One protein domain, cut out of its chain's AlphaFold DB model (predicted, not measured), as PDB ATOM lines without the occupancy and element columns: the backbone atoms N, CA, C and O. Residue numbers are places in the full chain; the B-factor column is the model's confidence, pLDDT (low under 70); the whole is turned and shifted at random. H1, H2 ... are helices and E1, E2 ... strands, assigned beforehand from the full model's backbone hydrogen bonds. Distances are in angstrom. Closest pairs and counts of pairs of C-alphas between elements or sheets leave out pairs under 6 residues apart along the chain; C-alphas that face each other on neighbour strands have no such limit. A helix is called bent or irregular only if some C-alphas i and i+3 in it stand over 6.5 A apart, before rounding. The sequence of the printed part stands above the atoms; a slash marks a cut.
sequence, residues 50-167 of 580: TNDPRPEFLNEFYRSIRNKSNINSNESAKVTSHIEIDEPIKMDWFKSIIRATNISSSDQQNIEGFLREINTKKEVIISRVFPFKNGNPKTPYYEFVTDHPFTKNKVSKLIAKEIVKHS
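This is residues 50 to 167 of the 580 residues of the protein "Putative ATP-dependent endonuclease of OLD family" of Lutibacter sp. Hel_I_33_5 (UniProt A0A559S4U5). A long antiparallel ribbon of E1 and E2, with the short E3 beside part of E2, has H5 crossing one face; H2 packs on H5, while H3 stands at the end of the ribbon where E2 begins and H4 packs on H3. At the other end of the ribbon lie H1 and the loops of residues 66 to 76 and 131 to 140. The printed part has 118 residues, with five named helices and three named strands in the order H1 E1 H2 H3 E2 E3 H4 H5; the sheet runs E1 E2 E3, antiparallel throughout, and the class is mixed, helices and strands. The whole is only just compact, close to loose, with a radius of gyration of the C-alphas of 15.9 A, and is elongated, spanning 44 by 28 by 25 A.

H1, residues 55 to 65, begins at C-alpha 55 at (-60.865, -0.655, 13.125); it is irregular, with C-alphas 56 and 59 7.5 A apart. E1, residues 77 to 84, is 23.2 A long. H2, residues 91 to 101, is irregular, with C-alphas 93 and 96 7.7 A apart. H3, residues 105 to 121, is the longest helix at 24.6 A. E2, residues 123 to 130, is 23.1 A long and begins at C-alpha 123 at (-33.261, -16.184, 7.764). E3 is residues 141 to 144 and H4 residues 149 to 152. H5, residues 154 to 165, is 17.8 A long and ends at C-alpha 165 at (-49.049, -13.807, 9.192).

E1 and E2 are antiparallel neighbours at 164 degrees, with N 81 and O 126 2.9 A apart, within hydrogen-bond range. E2 and E3 form a hairpin, with N 127 and O 143 at 2.8 A. H5 on one face of this sheet makes two layers, a helix over a sheet: its height is 7.2 A, and on the local plane it runs across the strands at 89 degrees to E3. The closest C-alphas of H5 and E3 are those of Tyr 142 and Lys 157, 5.1 A apart. H2 is not on the sheet but touches H5, Phe 94 to Ile 159 at 6.8 A between C-alphas, at a steep tilt of 44 degrees, opposite ways. H3 only grazes the sheet with residues 115 to 121; with residues 107 to 114 alone it touches H4, the C-alphas of Asn 110 and Phe 150 being closest at 6.1 A. H1 only grazes the sheet with residues 62 to 65 and is apart from H2, H3, H4 and H5. Every O i to N i+4 pair is within hydrogen-bond range in H3, but 5 of 7 in H1, 4 of 7 in H2 and 7 of 8 in H5; H4 is too short for such a pair.

The C-alphas of Ser 69 and Ser 105, the two farthest apart, are 47.0 A from each other. The printed part has no cut, and its one long link joins H1 to E1. The mean pLDDT of the printed part is 89.8, and no printed residue is under 70.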
ATOM      1  N   THR A  50     -51.894  -8.985  13.720       87.12
ATOM      2  CA  THR A  50     -53.105  -9.673  14.181       87.12
ATOM      3  C   THR A  50     -53.521  -9.225  15.585       87.12
ATOM      4  O   THR A  50     -54.694  -9.361  15.926       87.12
ATOM      5  N   ASN A  51     -52.605  -8.593  16.329       89.19
ATOM      6  CA  ASN A  51     -52.863  -7.952  17.618       89.19
ATOM      7  C   ASN A  51     -53.345  -6.495  17.496       89.19
ATOM      8  O   ASN A  51     -53.592  -5.842  18.510       89.19
ATOM      9  N   ASP A  52     -53.467  -5.947  16.281       91.00
ATOM     10  CA  ASP A  52     -54.003  -4.597  16.114       91.00
ATOM     11  C   ASP A  52     -55.449  -4.524  16.643       91.00
ATOM     12  O   ASP A  52     -56.240  -5.452  16.443       91.00
ATOM     13  N   PRO A  53     -55.838  -3.411  17.292       88.38
ATOM     14  CA  PRO A  53     -57.184  -3.272  17.825       88.38
ATOM     15  C   PRO A  53     -58.230  -3.169  16.707       88.38
ATOM     16  O   PRO A  53     -57.916  -3.036  15.521       88.38
ATOM     17  N   ARG A  54     -59.512  -3.189  17.097       84.94
ATOM     18  CA  ARG A  54     -60.633  -3.045  16.154       84.94
ATOM     19  C   ARG A  54     -60.491  -1.772  15.303       84.94
ATOM     20  O   ARG A  54     -59.938  -0.783  15.794       84.94
ATOM     21  N   PRO A  55     -61.017  -1.766  14.060       87.38
ATOM     22  CA  PRO A  55     -60.865  -0.655  13.125       87.38
ATOM     23  C   PRO A  55     -61.171   0.731  13.705       87.38
ATOM     24  O   PRO A  55     -60.442   1.675  13.402       87.38
ATOM     25  N   GLU A  56     -62.184   0.858  14.572       88.06
ATOM     26  CA  GLU A  56     -62.535   2.133  15.210       88.06
ATOM     27  C   GLU A  56     -61.435   2.717  16.122       88.06
ATOM     28  O   GLU A  56     -61.355   3.936  16.275       88.06
ATOM     29  N   PHE A  57     -60.533   1.888  16.663       89.88
ATOM     30  CA  PHE A  57     -59.472   2.301  17.594       89.88
ATOM     31  C   PHE A  57     -58.076   2.389  16.949       89.88
ATOM     32  O   PHE A  57     -57.123   2.834  17.594       89.88
ATOM     33  N   LEU A  58     -57.921   2.001  15.675       91.69
ATOM     34  CA  LEU A  58     -56.613   1.936  15.001       91.69
ATOM     35  C   LEU A  58     -55.879   3.280  14.975       91.69
ATOM     36  O   LEU A  58     -54.678   3.346  15.230       91.69
ATOM     37  N   ASN A  59     -56.592   4.364  14.669       89.81
ATOM     38  CA  ASN A  59     -55.973   5.683  14.552       89.81
ATOM     39  C   ASN A  59     -55.436   6.178  15.906       89.81
ATOM     40  O   ASN A  59     -54.326   6.709  15.985       89.81
ATOM     41  N   GLU A  60     -56.197   5.964  16.984       91.69
ATOM     42  CA  GLU A  60     -55.762   6.290  18.343       91.69
ATOM     43  C   GLU A  60     -54.552   5.443  18.752       91.69
ATOM     44  O   GLU A  60     -53.548   5.981  19.230       91.69
ATOM     45  N   PHE A  61     -54.604   4.138  18.476       93.06
ATOM     46  CA  PHE A  61     -53.501   3.221  18.728       93.06
ATOM     47  C   PHE A  61     -52.213   3.657  18.021       93.06
ATOM     48  O   PHE A  61     -51.198   3.866  18.689       93.06
ATOM     49  N   TYR A  62     -52.244   3.899  16.707       93.31
ATOM     50  CA  TYR A  62     -51.058   4.335  15.963       93.31
ATOM     51  C   TYR A  62     -50.554   5.707  16.422       93.31
ATOM     52  O   TYR A  62     -49.347   5.923  16.528       93.31
ATOM     53  N   ARG A  63     -51.452   6.636  16.778       90.81
ATOM     54  CA  ARG A  63     -51.062   7.929  17.361       90.81
ATOM     55  C   ARG A  63     -50.342   7.759  18.702       90.81
ATOM     56  O   ARG A  63     -49.446   8.550  19.009       90.81
ATOM     57  N   SER A  64     -50.711   6.743  19.485       92.38
ATOM     58  CA  SER A  64     -50.121   6.451  20.798       92.38
ATOM     59  C   SER A  64     -48.680   5.927  20.737       92.38
ATOM     60  O   SER A  64     -47.965   6.029  21.735       92.38
ATOM     61  N   ILE A  65     -48.247   5.386  19.589       93.25
ATOM     62  CA  ILE A  65     -46.895   4.837  19.373       93.25
ATOM     63  C   ILE A  65     -45.838   5.943  19.307       93.25
ATOM     64  O   ILE A  65     -44.679   5.728  19.646       93.25
ATOM     65  N   ARG A  66     -46.227   7.147  18.894       91.06
ATOM     66  CA  ARG A  66     -45.311   8.275  18.737       91.06
ATOM     67  C   ARG A  66     -44.694   8.709  20.066       91.06
ATOM     68  O   ARG A  66     -45.374   8.765  21.094       91.06
ATOM     69  N   ASN A  67     -43.447   9.172  20.019       85.88
ATOM     70  CA  ASN A  67     -42.881   9.941  21.121       85.88
ATOM     71  C   ASN A  67     -43.655  11.259  21.315       85.88
ATOM     72  O   ASN A  67     -43.597  12.167  20.483       85.88
ATOM     73  N   LYS A  68     -44.379  11.376  22.434       85.06
ATOM     74  CA  LYS A  68     -45.220  12.546  22.735       85.06
ATOM     75  C   LYS A  68     -44.425  13.844  22.906       85.06
ATOM     76  O   LYS A  68     -45.003  14.906  22.701       85.06
ATOM     77  N   SER A  69     -43.133  13.769  23.240       81.62
ATOM     78  CA  SER A  69     -42.270  14.955  23.330       81.62
ATOM     79  C   SER A  69     -41.983  15.579  21.958       81.62
ATOM     80  O   SER A  69     -41.787  16.786  21.862       81.62
ATOM     81  N   ASN A  70     -42.033  14.789  20.879       81.25
ATOM     82  CA  ASN A  70     -41.734  15.256  19.532       81.25
ATOM     83  C   ASN A  70     -43.029  15.520  18.741       81.25
ATOM     84  O   ASN A  70     -43.490  14.690  17.947       81.25
ATOM     85  N   ILE A  71     -43.642  16.686  19.005       80.88
ATOM     86  CA  ILE A  71     -45.008  17.043  18.573       80.88
ATOM     87  C   ILE A  71     -45.189  16.968  17.048       80.88
ATOM     88  O   ILE A  71     -46.216  16.464  16.597       80.88
ATOM     89  N   ASN A  72     -44.182  17.376  16.274       84.44
ATOM     90  CA  ASN A  72     -44.254  17.487  14.814       84.44
ATOM     91  C   ASN A  72     -43.347  16.485  14.079       84.44
ATOM     92  O   ASN A  72     -43.006  16.714  12.921       84.44
ATOM     93  N   SER A  73     -42.957  15.381  14.727       79.69
ATOM     94  CA  SER A  73     -42.032  14.410  14.128       79.69
ATOM     95  C   SER A  73     -42.542  13.825  12.805       79.69
ATOM     96  O   SER A  73     -43.728  13.507  12.660       79.69
ATOM     97  N   ASN A  74     -41.605  13.647  11.871       89.62
ATOM     98  CA  ASN A  74     -41.749  12.828  10.665       89.62
ATOM     99  C   ASN A  74     -40.978  11.498  10.785       89.62
ATOM    100  O   ASN A  74     -40.943  10.711   9.838       89.62
ATOM    101  N   GLU A  75     -40.332  11.250  11.926       90.81
ATOM    102  CA  GLU A  75     -39.626   9.998  12.186       90.81
ATOM    103  C   GLU A  75     -40.634   8.860  12.301       90.81
ATOM    104  O   GLU A  75     -41.708   9.013  12.884       90.81
ATOM    105  N   SER A  76     -40.290   7.713  11.724       94.25
ATOM    106  CA  SER A  76     -41.117   6.513  11.808       94.25
ATOM    107  C   SER A  76     -40.651   5.662  12.978       94.25
ATOM    108  O   SER A  76     -39.452   5.421  13.108       94.25
ATOM    109  N   ALA A  77     -41.588   5.176  13.791       96.56
ATOM    110  CA  ALA A  77     -41.269   4.136  14.760       96.56
ATOM    111  C   ALA A  77     -41.125   2.801  14.024       96.56
ATOM    112  O   ALA A  77     -41.882   2.529  13.085       96.56
ATOM    113  N   LYS A  78     -40.159   1.978  14.426       98.06
ATOM    114  CA  LYS A  78     -39.907   0.674  13.810       98.06
ATOM    115  C   LYS A  78     -39.808  -0.404  14.872       98.06
ATOM    116  O   LYS A  78     -39.209  -0.199  15.926       98.06
ATOM    117  N   VAL A  79     -40.399  -1.553  14.577       98.44
ATOM    118  CA  VAL A  79     -40.181  -2.788  15.328       98.44
ATOM    119  C   VAL A  79     -39.690  -3.818  14.327       98.44
ATOM    120  O   VAL A  79     -40.429  -4.219  13.430       98.44
ATOM    121  N   THR A  80     -38.426  -4.198  14.451       98.56
ATOM    122  CA  THR A  80     -37.728  -5.083  13.521       98.56
ATOM    123  C   THR A  80     -37.441  -6.403  14.204       98.56
ATOM    124  O   THR A  80     -36.986  -6.410  15.343       98.56
ATOM    125  N   SER A  81     -37.671  -7.516  13.517       97.56
ATOM    126  CA  SER A  81     -37.321  -8.838  14.019       97.56
ATOM    127  C   SER A  81     -36.490  -9.621  13.014       97.56
ATOM    128  O   SER A  81     -36.792  -9.643  11.817       97.56
ATOM    129  N   HIS A  82     -35.448 -10.278  13.521       96.06
ATOM    130  CA  HIS A  82     -34.735 -11.338  12.820       96.06
ATOM    131  C   HIS A  82     -35.465 -12.663  13.037       96.06
ATOM    132  O   HIS A  82     -35.653 -13.106  14.172       96.06
ATOM    133  N   ILE A  83     -35.898 -13.284  11.944       94.25
ATOM    134  CA  ILE A  83     -36.701 -14.504  11.943       94.25
ATOM    135  C   ILE A  83     -35.886 -15.620  11.289       94.25
ATOM    136  O   ILE A  83     -35.509 -15.527  10.123       94.25
ATOM    137  N   GLU A  84     -35.643 -16.695  12.033       93.19
ATOM    138  CA  GLU A  84     -35.077 -17.939  11.517       93.19
ATOM    139  C   GLU A  84     -36.155 -18.758  10.794       93.19
ATOM    140  O   GLU A  84     -37.284 -18.928  11.275       93.19
ATOM    141  N   ILE A  85     -35.777 -19.300   9.638       92.19
ATOM    142  CA  ILE A  85     -36.607 -20.135   8.775       92.19
ATOM    143  C   ILE A  85     -36.181 -21.596   8.968       92.19
ATOM    144  O   ILE A  85     -35.131 -22.035   8.500       92.19
ATOM    145  N   ASP A  86     -37.015 -22.348   9.675       87.56
ATOM    146  CA  ASP A  86     -36.896 -23.791   9.907       87.56
ATOM    147  C   ASP A  86     -37.427 -24.608   8.719       87.56
ATOM    148  O   ASP A  86     -36.782 -25.561   8.279       87.56
ATOM    149  N   GLU A  87     -38.573 -24.203   8.170       87.19
ATOM    150  CA  GLU A  87     -39.200 -24.777   6.983       87.19
ATOM    151  C   GLU A  87     -39.204 -23.771   5.824       87.19
ATOM    152  O   GLU A  87     -39.571 -22.613   6.033       87.19
ATOM    153  N   PRO A  88     -38.847 -24.184   4.591       90.38
ATOM    154  CA  PRO A  88     -38.796 -23.274   3.453       90.38
ATOM    155  C   PRO A  88     -40.126 -22.562   3.193       90.38
ATOM    156  O   PRO A  88     -41.171 -23.200   3.038       90.38
ATOM    157  N   ILE A  89     -40.067 -21.238   3.050       91.56
ATOM    158  CA  ILE A  89     -41.191 -20.397   2.643       91.56
ATOM    159  C   ILE A  89     -41.528 -20.713   1.185       91.56
ATOM    160  O   ILE A  89     -40.676 -20.606   0.296       91.56
ATOM    161  N   LYS A  90     -42.778 -21.112   0.935       89.50
ATOM    162  CA  LYS A  90     -43.252 -21.555  -0.383       89.50
ATOM    163  C   LYS A  90     -44.015 -20.449  -1.094       89.50
ATOM    164  O   LYS A  90     -44.803 -19.733  -0.483       89.50
ATOM    165  N   MET A  91     -43.877 -20.403  -2.418       87.12
ATOM    166  CA  MET A  91     -44.601 -19.453  -3.272       87.12
ATOM    167  C   MET A  91     -46.131 -19.570  -3.140       87.12
ATOM    168  O   MET A  91     -46.865 -18.600  -3.319       87.12
ATOM    169  N   ASP A  92     -46.615 -20.754  -2.752       88.44
ATOM    170  CA  ASP A  92     -48.028 -21.041  -2.509       88.44
ATOM    171  C   ASP A  92     -48.689 -20.114  -1.482       88.44
ATOM    172  O   ASP A  92     -49.876 -19.816  -1.630       88.44
ATOM    173  N   TRP A  93     -47.937 -19.618  -0.494       87.81
ATOM    174  CA  TRP A  93     -48.448 -18.686   0.521       87.81
ATOM    175  C   TRP A  93     -48.913 -17.364  -0.096       87.81
ATOM    176  O   TRP A  93     -49.824 -16.715   0.405       87.81
ATOM    177  N   PHE A  94     -48.343 -16.990  -1.243       89.00
ATOM    178  CA  PHE A  94     -48.557 -15.686  -1.863       89.00
ATOM    179  C   PHE A  94     -49.516 -15.729  -3.057       89.00
ATOM    180  O   PHE A  94     -49.753 -14.698  -3.685       89.00
ATOM    181  N   LYS A  95     -50.114 -16.887  -3.380       86.12
ATOM    182  CA  LYS A  95     -51.002 -17.059  -4.550       86.12
ATOM    183  C   LYS A  95     -52.134 -16.034  -4.612       86.12
ATOM    184  O   LYS A  95     -52.437 -15.520  -5.686       86.12
ATOM    185  N   SER A  96     -52.770 -15.744  -3.477       85.56
ATOM    186  CA  SER A  96     -53.855 -14.756  -3.391       85.56
ATOM    187  C   SER A  96     -53.358 -13.341  -3.695       85.56
ATOM    188  O   SER A  96     -53.996 -12.623  -4.461       85.56
ATOM    189  N   ILE A  97     -52.193 -12.971  -3.159       86.38
ATOM    190  CA  ILE A  97     -51.558 -11.667  -3.364       86.38
ATOM    191  C   ILE A  97     -51.161 -11.502  -4.828       86.38
ATOM    192  O   ILE A  97     -51.501 -10.492  -5.439       86.38
ATOM    193  N   ILE A  98     -50.506 -12.513  -5.406       83.56
ATOM    194  CA  ILE A  98     -50.059 -12.504  -6.804       83.56
ATOM    195  C   ILE A  98     -51.248 -12.321  -7.752       83.56
ATOM    196  O   ILE A  98     -51.182 -11.501  -8.665       83.56
ATOM    197  N   ARG A  99     -52.359 -13.027  -7.497       83.69
ATOM    198  CA  ARG A  99     -53.601 -12.882  -8.272       83.69
ATOM    199  C   ARG A  99     -54.237 -11.504  -8.106       83.69
ATOM    200  O   ARG A  99     -54.692 -10.934  -9.085       83.69
ATOM    201  N   ALA A 100     -54.279 -10.972  -6.886       83.81
ATOM    202  CA  ALA A 100     -54.943  -9.701  -6.599       83.81
ATOM    203  C   ALA A 100     -54.185  -8.473  -7.133       83.81
ATOM    204  O   ALA A 100     -54.791  -7.425  -7.335       83.81
ATOM    205  N   THR A 101     -52.868  -8.579  -7.335       80.88
ATOM    206  CA  THR A 101     -52.008  -7.434  -7.676       80.88
ATOM    207  C   THR A 101     -51.555  -7.393  -9.139       80.88
ATOM    208  O   THR A 101     -50.857  -6.452  -9.506       80.88
ATOM    209  N   ASN A 102     -51.980  -8.347  -9.985       75.94
ATOM    210  CA  ASN A 102     -51.623  -8.435 -11.415       75.94
ATOM    211  C   ASN A 102     -50.114  -8.257 -11.672       75.94
ATOM    212  O   ASN A 102     -49.686  -7.486 -12.530       75.94
ATOM    213  N   ILE A 103     -49.307  -8.960 -10.880       79.62
ATOM    214  CA  ILE A 103     -47.845  -8.873 -10.893       79.62
ATOM    215  C   ILE A 103     -47.278  -9.345 -12.242       79.62
ATOM    216  O   ILE A 103     -47.719 -10.365 -12.773       79.62
ATOM    217  N   SER A 104     -46.270  -8.639 -12.766       80.06
ATOM    218  CA  SER A 104     -45.569  -9.007 -14.005       80.06
ATOM    219  C   SER A 104     -44.800 -10.335 -13.880       80.06
ATOM    220  O   SER A 104     -44.387 -10.730 -12.790       80.06
ATOM    221  N   SER A 105     -44.531 -11.020 -14.998       80.25
ATOM    222  CA  SER A 105     -43.712 -12.248 -14.993       80.25
ATOM    223  C   SER A 105     -42.291 -12.013 -14.461       80.25
ATOM    224  O   SER A 105     -41.744 -12.871 -13.774       80.25
ATOM    225  N   SER A 106     -41.710 -10.834 -14.712       79.44
ATOM    226  CA  SER A 106     -40.411 -10.440 -14.152       79.44
ATOM    227  C   SER A 106     -40.453 -10.281 -12.633       79.44
ATOM    228  O   SER A 106     -39.533 -10.699 -11.938       79.44
ATOM    229  N   ASP A 107     -41.531  -9.718 -12.091       78.25
ATOM    230  CA  ASP A 107     -41.690  -9.585 -10.644       78.25
ATOM    231  C   ASP A 107     -41.913 -10.943  -9.966       78.25
ATOM    232  O   ASP A 107     -41.426 -11.149  -8.857       78.25
ATOM    233  N   GLN A 108     -42.587 -11.893 -10.625       83.31
ATOM    234  CA  GLN A 108     -42.699 -13.268 -10.122       83.31
ATOM    235  C   GLN A 108     -41.328 -13.947 -10.019       83.31
ATOM    236  O   GLN A 108     -41.016 -14.509  -8.972       83.31
ATOM    237  N   GLN A 109     -40.480 -13.816 -11.045       84.81
ATOM    238  CA  GLN A 109     -39.100 -14.318 -11.000       84.81
ATOM    239  C   GLN A 109     -38.277 -13.640  -9.894       84.81
ATOM    240  O   GLN A 109     -37.517 -14.307  -9.193       84.81
ATOM    241  N   ASN A 110     -38.462 -12.333  -9.683       85.25
ATOM    242  CA  ASN A 110     -37.806 -11.607  -8.593       85.25
ATOM    243  C   ASN A 110     -38.246 -12.113  -7.210       85.25
ATOM    244  O   ASN A 110     -37.409 -12.226  -6.312       85.25
ATOM    245  N   ILE A 111     -39.535 -12.430  -7.031       88.06
ATOM    246  CA  ILE A 111     -40.046 -13.033  -5.791       88.06
ATOM    247  C   ILE A 111     -39.425 -14.416  -5.594       88.06
ATOM    248  O   ILE A 111     -38.910 -14.694  -4.518       88.06
ATOM    249  N   GLU A 112     -39.428 -15.274  -6.615       89.19
ATOM    250  CA  GLU A 112     -38.840 -16.617  -6.530       89.19
ATOM    251  C   GLU A 112     -37.344 -16.574  -6.196       89.19
ATOM    252  O   GLU A 112     -36.886 -17.318  -5.326       89.19
ATOM    253  N   GLY A 113     -36.594 -15.670  -6.834       90.44
ATOM    254  CA  GLY A 113     -35.182 -15.432  -6.537       90.44
ATOM    255  C   GLY A 113     -34.963 -15.006  -5.085       90.44
ATOM    256  O   GLY A 113     -34.139 -15.598  -4.388       90.44
ATOM    257  N   PHE A 114     -35.765 -14.053  -4.598       92.12
ATOM    258  CA  PHE A 114     -35.708 -13.596  -3.210       92.12
ATOM    259  C   PHE A 114     -36.059 -14.709  -2.210       92.12
ATOM    260  O   PHE A 114     -35.344 -14.916  -1.230       92.12
ATOM    261  N   LEU A 115     -37.124 -15.476  -2.470       92.50
ATOM    262  CA  LEU A 115     -37.518 -16.611  -1.630       92.50
ATOM    263  C   LEU A 115     -36.424 -17.683  -1.587       92.50
ATOM    264  O   LEU A 115     -36.151 -18.245  -0.528       92.50
ATOM    265  N   ARG A 116     -35.764 -17.956  -2.720       92.81
ATOM    266  CA  ARG A 116     -34.626 -18.881  -2.773       92.81
ATOM    267  C   ARG A 116     -33.470 -18.392  -1.906       92.81
ATOM    268  O   ARG A 116     -32.879 -19.205  -1.198       92.81
ATOM    269  N   GLU A 117     -33.167 -17.097  -1.930       93.19
ATOM    270  CA  GLU A 117     -32.112 -16.506  -1.104       93.19
ATOM    271  C   GLU A 117     -32.404 -16.676   0.393       93.19
ATOM    272  O   GLU A 117     -31.593 -17.275   1.102       93.19
ATOM    273  N   ILE A 118     -33.569 -16.221   0.870       94.50
ATOM    274  CA  ILE A 118     -33.903 -16.280   2.304       94.50
ATOM    275  C   ILE A 118     -34.028 -17.723   2.803       94.50
ATOM    276  O   ILE A 118     -33.568 -18.037   3.898       94.50
ATOM    277  N   ASN A 119     -34.553 -18.640   1.980       95.06
ATOM    278  CA  ASN A 119     -34.617 -20.065   2.317       95.06
ATOM    279  C   ASN A 119     -33.227 -20.712   2.369       95.06
ATOM    280  O   ASN A 119     -33.005 -21.613   3.174       95.06
ATOM    281  N   THR A 120     -32.285 -20.260   1.533       95.00
ATOM    282  CA  THR A 120     -30.897 -20.750   1.550       95.00
ATOM    283  C   THR A 120     -30.161 -20.251   2.790       95.00
ATOM    284  O   THR A 120     -29.492 -21.035   3.458       95.00
ATOM    285  N   LYS A 121     -30.316 -18.963   3.126       94.69
ATOM    286  CA  LYS A 121     -29.737 -18.369   4.340       94.69
ATOM    287  C   LYS A 121     -30.439 -18.827   5.624       94.69
ATOM    288  O   LYS A 121     -29.860 -18.723   6.697       94.69
ATOM    289  N   LYS A 122     -31.660 -19.364   5.503       95.50
ATOM    290  CA  LYS A 122     -32.555 -19.747   6.607       95.50
ATOM    291  C   LYS A 122     -32.904 -18.587   7.537       95.50
ATOM    292  O   LYS A 122     -33.139 -18.776   8.729       95.50
ATOM    293  N   GLU A 123     -32.970 -17.382   6.990       95.25
ATOM    294  CA  GLU A 123     -33.261 -16.184   7.764       95.25
ATOM    295  C   GLU A 123     -33.949 -15.115   6.925       95.25
ATOM    296  O   GLU A 123     -33.736 -14.997   5.717       95.25
ATOM    297  N   VAL A 124     -34.755 -14.303   7.598       95.81
ATOM    298  CA  VAL A 124     -35.343 -13.091   7.043       95.81
ATOM    299  C   VAL A 124     -35.429 -12.032   8.135       95.81
ATOM    300  O   VAL A 124     -35.748 -12.332   9.284       95.81
ATOM    301  N   ILE A 125     -35.134 -10.780   7.789       97.50
ATOM    302  CA  ILE A 125     -35.271  -9.644   8.704       97.50
ATOM    303  C   ILE A 125     -36.431  -8.790   8.207       97.50
ATOM    304  O   ILE A 125     -36.421  -8.314   7.067       97.50
ATOM    305  N   ILE A 126     -37.446  -8.620   9.052       97.94
ATOM    306  CA  ILE A 126     -38.668  -7.884   8.722       97.94
ATOM    307  C   ILE A 126     -38.854  -6.757   9.728       97.94
ATOM    308  O   ILE A 126     -38.753  -6.965  10.933       97.94
ATOM    309  N   SER A 127     -39.168  -5.568   9.227       98.25
ATOM    310  CA  SER A 127     -39.506  -4.393  10.022       98.25
ATOM    311  C   SER A 127     -40.970  -4.030   9.832       98.25
ATOM    312  O   SER A 127     -41.449  -3.910   8.702       98.25
ATOM    313  N   ARG A 128     -41.687  -3.833  10.941       98.19
ATOM    314  CA  ARG A 128     -42.976  -3.148  10.951       98.19
ATOM    315  C   ARG A 128     -42.734  -1.662  11.179       98.19
ATOM    316  O   ARG A 128     -42.247  -1.256  12.234       98.19
ATOM    317  N   VAL A 129     -43.106  -0.853  10.195       97.75
ATOM    318  CA  VAL A 129     -42.894   0.596  10.191       97.75
ATOM    319  C   VAL A 129     -44.199   1.318  10.500       97.75
ATOM    320  O   VAL A 129     -45.210   1.103   9.829       97.75
ATOM    321  N   PHE A 130     -44.150   2.226  11.472       96.81
ATOM    322  CA  PHE A 130     -45.224   3.138  11.858       96.81
ATOM    323  C   PHE A 130     -44.855   4.569  11.435       96.81
ATOM    324  O   PHE A 130     -44.188   5.290  12.185       96.81
ATOM    325  N   PRO A 131     -45.227   4.981  10.212       95.94
ATOM    326  CA  PRO A 131     -44.883   6.295   9.687       95.94
ATOM    327  C   PRO A 131     -45.691   7.427  10.323       95.94
ATOM    328  O   PRO A 131     -46.901   7.307  10.525       95.94
ATOM    329  N   PHE A 132     -45.038   8.570  10.541       94.12
ATOM    330  CA  PHE A 132     -45.672   9.812  10.986       94.12
ATOM    331  C   PHE A 132     -45.429  10.938   9.980       94.12
ATOM    332  O   PHE A 132     -44.379  11.013   9.347       94.12
ATOM    333  N   LYS A 133     -46.416  11.824   9.820       93.62
ATOM    334  CA  LYS A 133     -46.282  13.073   9.060       93.62
ATOM    335  C   LYS A 133     -46.819  14.227   9.892       93.62
ATOM    336  O   LYS A 133     -48.020  14.263  10.172       93.62
ATOM    337  N   ASN A 134     -45.951  15.161  10.271       89.56
ATOM    338  CA  ASN A 134     -46.253  16.262  11.187       89.56
ATOM    339  C   ASN A 134     -46.955  15.749  12.459       89.56
ATOM    340  O   ASN A 134     -48.025  16.228  12.827       89.56
ATOM    341  N   GLY A 135     -46.425  14.675  13.056       85.62
ATOM    342  CA  GLY A 135     -46.985  14.037  14.251       85.62
ATOM    343  C   GLY A 135     -48.262  13.206  14.052       85.62
ATOM    344  O   GLY A 135     -48.678  12.519  14.987       85.62
ATOM    345  N   ASN A 136     -48.871  13.213  12.862       90.81
ATOM    346  CA  ASN A 136     -50.054  12.402  12.562       90.81
ATOM    347  C   ASN A 136     -49.651  11.016  12.042       90.81
ATOM    348  O   ASN A 136     -48.824  10.950  11.123       90.81
ATOM    349  N   PRO A 137     -50.232   9.923  12.568       93.38
ATOM    350  CA  PRO A 137     -49.925   8.581  12.091       93.38
ATOM    351  C   PRO A 137     -50.377   8.392  10.635       93.38
ATOM    352  O   PRO A 137     -51.384   8.942  10.181       93.38
ATOM    353  N   LYS A 138     -49.610   7.600   9.893       94.44
ATOM    354  CA  LYS A 138     -49.944   7.080   8.564       94.44
ATOM    355  C   LYS A 138     -50.086   5.561   8.641       94.44
ATOM    356  O   LYS A 138     -49.726   4.950   9.642       94.44
ATOM    357  N   THR A 139     -50.638   4.957   7.591       92.56
ATOM    358  CA  THR A 139     -50.875   3.510   7.542       92.56
ATOM    359  C   THR A 139     -49.563   2.742   7.735       92.56
ATOM    360  O   THR A 139     -48.638   2.939   6.937       92.56
ATOM    361  N   PRO A 140     -49.467   1.874   8.758       95.75
ATOM    362  CA  PRO A 140     -48.290   1.043   8.958       95.75
ATOM    363  C   PRO A 140     -48.095   0.048   7.820       95.75
ATOM    364  O   PRO A 140     -49.054  -0.389   7.178       95.75
ATOM    365  N   TYR A 141     -46.850  -0.340   7.585       96.44
ATOM    366  CA  TYR A 141     -46.500  -1.342   6.583       96.44
ATOM    367  C   TYR A 141     -45.318  -2.182   7.053       96.44
ATOM    368  O   TYR A 141     -44.585  -1.787   7.956       96.44
ATOM    369  N   TYR A 142     -45.138  -3.336   6.417       97.50
ATOM    370  CA  TYR A 142     -43.962  -4.173   6.615       97.50
ATOM    371  C   TYR A 142     -42.949  -3.936   5.501       97.50
ATOM    372  O   TYR A 142     -43.332  -3.661   4.362       97.50
ATOM    373  N   GLU A 143     -41.668  -4.046   5.824       96.31
ATOM    374  CA  GLU A 143     -40.562  -4.002   4.871       96.31
ATOM    375  C   GLU A 143     -39.511  -5.058   5.225       96.31
ATOM    376  O   GLU A 143     -39.335  -5.405   6.392       96.31
ATOM    377  N   PHE A 144     -38.817  -5.580   4.215       96.62
ATOM    378  CA  PHE A 144     -37.640  -6.416   4.432       96.62
ATOM    379  C   PHE A 144     -36.423  -5.529   4.678       96.62
ATOM    380  O   PHE A 144     -36.216  -4.554   3.953       96.62
ATOM    381  N   VAL A 145     -35.595  -5.889   5.653       94.00
ATOM    382  CA  VAL A 145     -34.333  -5.194   5.933       94.00
ATOM    383  C   VAL A 145     -33.213  -5.918   5.186       94.00
ATOM    384  O   VAL A 145     -32.588  -6.836   5.706       94.00
ATOM    385  N   THR A 146     -33.038  -5.562   3.912       89.94
ATOM    386  CA  THR A 146     -32.011  -6.115   3.016       89.94
ATOM    387  C   THR A 146     -31.843  -5.227   1.782       89.94
ATOM    388  O   THR A 146     -32.794  -4.577   1.338       89.94
ATOM    389  N   ASP A 147     -30.649  -5.252   1.191       84.31
ATOM    390  CA  ASP A 147     -30.305  -4.505  -0.024       84.31
ATOM    391  C   ASP A 147     -30.840  -5.150  -1.317       84.31
ATOM    392  O   ASP A 147     -30.634  -4.629  -2.416       84.31
ATOM    393  N   HIS A 148     -31.543  -6.283  -1.215       83.69
ATOM    394  CA  HIS A 148     -32.044  -7.013  -2.377       83.69
ATOM    395  C   HIS A 148     -33.004  -6.153  -3.237       83.69
ATOM    396  O   HIS A 148     -33.967  -5.597  -2.704       83.69
ATOM    397  N   PRO A 149     -32.852  -6.084  -4.578       79.75
ATOM    398  CA  PRO A 149     -33.633  -5.179  -5.437       79.75
ATOM    399  C   PRO A 149     -35.160  -5.311  -5.324       79.75
ATOM    400  O   PRO A 149     -35.878  -4.312  -5.422       79.75
ATOM    401  N   PHE A 150     -35.663  -6.529  -5.079       80.31
ATOM    402  CA  PHE A 150     -37.095  -6.808  -4.896       80.31
ATOM    403  C   PHE A 150     -37.742  -5.968  -3.781       80.31
ATOM    404  O   PHE A 150     -38.923  -5.633  -3.874       80.31
ATOM    405  N   THR A 151     -36.991  -5.574  -2.746       79.19
ATOM    406  CA  THR A 151     -37.551  -4.850  -1.592       79.19
ATOM    407  C   THR A 151     -38.123  -3.482  -1.960       79.19
ATOM    408  O   THR A 151     -39.045  -3.012  -1.293       79.19
ATOM    409  N   LYS A 152     -37.680  -2.887  -3.076       79.06
ATOM    410  CA  LYS A 152     -38.182  -1.604  -3.596       79.06
ATOM    411  C   LYS A 152     -39.574  -1.701  -4.236       79.06
ATOM    412  O   LYS A 152     -40.227  -0.674  -4.428       79.06
ATOM    413  N   ASN A 153     -40.048  -2.903  -4.572       78.81
ATOM    414  CA  ASN A 153     -41.366  -3.103  -5.177       78.81
ATOM    415  C   ASN A 153     -42.480  -2.936  -4.121       78.81
ATOM    416  O   ASN A 153     -42.359  -3.420  -3.003       78.81
ATOM    417  N   LYS A 154     -43.614  -2.307  -4.468       82.75
ATOM    418  CA  LYS A 154     -44.788  -2.197  -3.574       82.75
ATOM    419  C   LYS A 154     -45.311  -3.561  -3.106       82.75
ATOM    420  O   LYS A 154     -45.813  -3.664  -1.988       82.75
ATOM    421  N   VAL A 155     -45.172  -4.593  -3.937       87.38
ATOM    422  CA  VAL A 155     -45.542  -5.979  -3.620       87.38
ATOM    423  C   VAL A 155     -44.728  -6.524  -2.445       87.38
ATOM    424  O   VAL A 155     -45.270  -7.289  -1.649       87.38
ATOM    425  N   SER A 156     -43.465  -6.111  -2.283       90.81
ATOM    426  CA  SER A 156     -42.580  -6.619  -1.222       90.81
ATOM    427  C   SER A 156     -43.196  -6.436   0.166       90.81
ATOM    428  O   SER A 156     -43.130  -7.339   0.994       90.81
ATOM    429  N   LYS A 157     -43.902  -5.320   0.379       93.19
ATOM    430  CA  LYS A 157     -44.596  -5.004   1.633       93.19
ATOM    431  C   LYS A 157     -45.739  -5.971   1.937       93.19
ATOM    432  O   LYS A 157     -45.972  -6.308   3.096       93.19
ATOM    433  N   LEU A 158     -46.455  -6.417   0.902       92.44
ATOM    434  CA  LEU A 158     -47.532  -7.401   1.030       92.44
ATOM    435  C   LEU A 158     -46.966  -8.794   1.314       92.44
ATOM    436  O   LEU A 158     -47.489  -9.487   2.179       92.44
ATOM    437  N   ILE A 159     -45.873  -9.170   0.643       92.75
ATOM    438  CA  ILE A 159     -45.173 -10.438   0.891       92.75
ATOM    439  C   ILE A 159     -44.600 -10.470   2.314       92.75
ATOM    440  O   ILE A 159     -44.801 -11.451   3.019       92.75
ATOM    441  N   ALA A 160     -43.968  -9.384   2.775       95.12
ATOM    442  CA  ALA A 160     -43.466  -9.272   4.144       95.12
ATOM    443  C   ALA A 160     -44.595  -9.434   5.176       95.12
ATOM    444  O   ALA A 160     -44.464 -10.216   6.115       95.12
ATOM    445  N   LYS A 161     -45.735  -8.762   4.963       94.88
ATOM    446  CA  LYS A 161     -46.923  -8.915   5.814       94.88
ATOM    447  C   LYS A 161     -47.445 -10.357   5.835       94.88
ATOM    448  O   LYS A 161     -47.819 -10.848   6.896       94.88
ATOM    449  N   GLU A 162     -47.471 -11.031   4.686       92.94
ATOM    450  CA  GLU A 162     -47.939 -12.419   4.597       92.94
ATOM    451  C   GLU A 162     -46.963 -13.396   5.271       92.94
ATOM    452  O   GLU A 162     -47.407 -14.324   5.938       92.94
ATOM    453  N   ILE A 163     -45.646 -13.160   5.209       93.38
ATOM    454  CA  ILE A 163     -44.672 -13.941   5.994       93.38
ATOM    455  C   ILE A 163     -44.914 -13.760   7.497       93.38
ATOM    456  O   ILE A 163     -44.917 -14.748   8.230       93.38
ATOM    457  N   VAL A 164     -45.182 -12.535   7.968       93.25
ATOM    458  CA  VAL A 164     -45.509 -12.284   9.387       93.25
ATOM    459  C   VAL A 164     -46.791 -13.004   9.804       93.25
ATOM    460  O   VAL A 164     -46.823 -13.624  10.857       93.25
ATOM    461  N   LYS A 165     -47.819 -13.031   8.950       89.25
ATOM    462  CA  LYS A 165     -49.049 -13.807   9.192       89.25
ATOM    463  C   LYS A 165     -48.795 -15.315   9.337       89.25
ATOM    464  O   LYS A 165     -49.556 -15.997  10.015       89.25
ATOM    465  N   HIS A 166     -47.751 -15.829   8.685       87.69
ATOM    466  CA  HIS A 166     -47.311 -17.218   8.800       87.69
ATOM    467  C   HIS A 166     -46.247 -17.447   9.890       87.69
ATOM    468  O   HIS A 166     -45.810 -18.581  10.098       87.69
ATOM    469  N   SER A 167     -45.812 -16.387  10.573       89.75
ATOM    470  CA  SER A 167     -44.836 -16.443  11.662       89.75
ATOM    471  C   SER A 167     -45.512 -16.807  12.988       89.75
ATOM    472  O   SER A 167     -46.743 -16.777  13.081       89.75
TER     473      SER A 167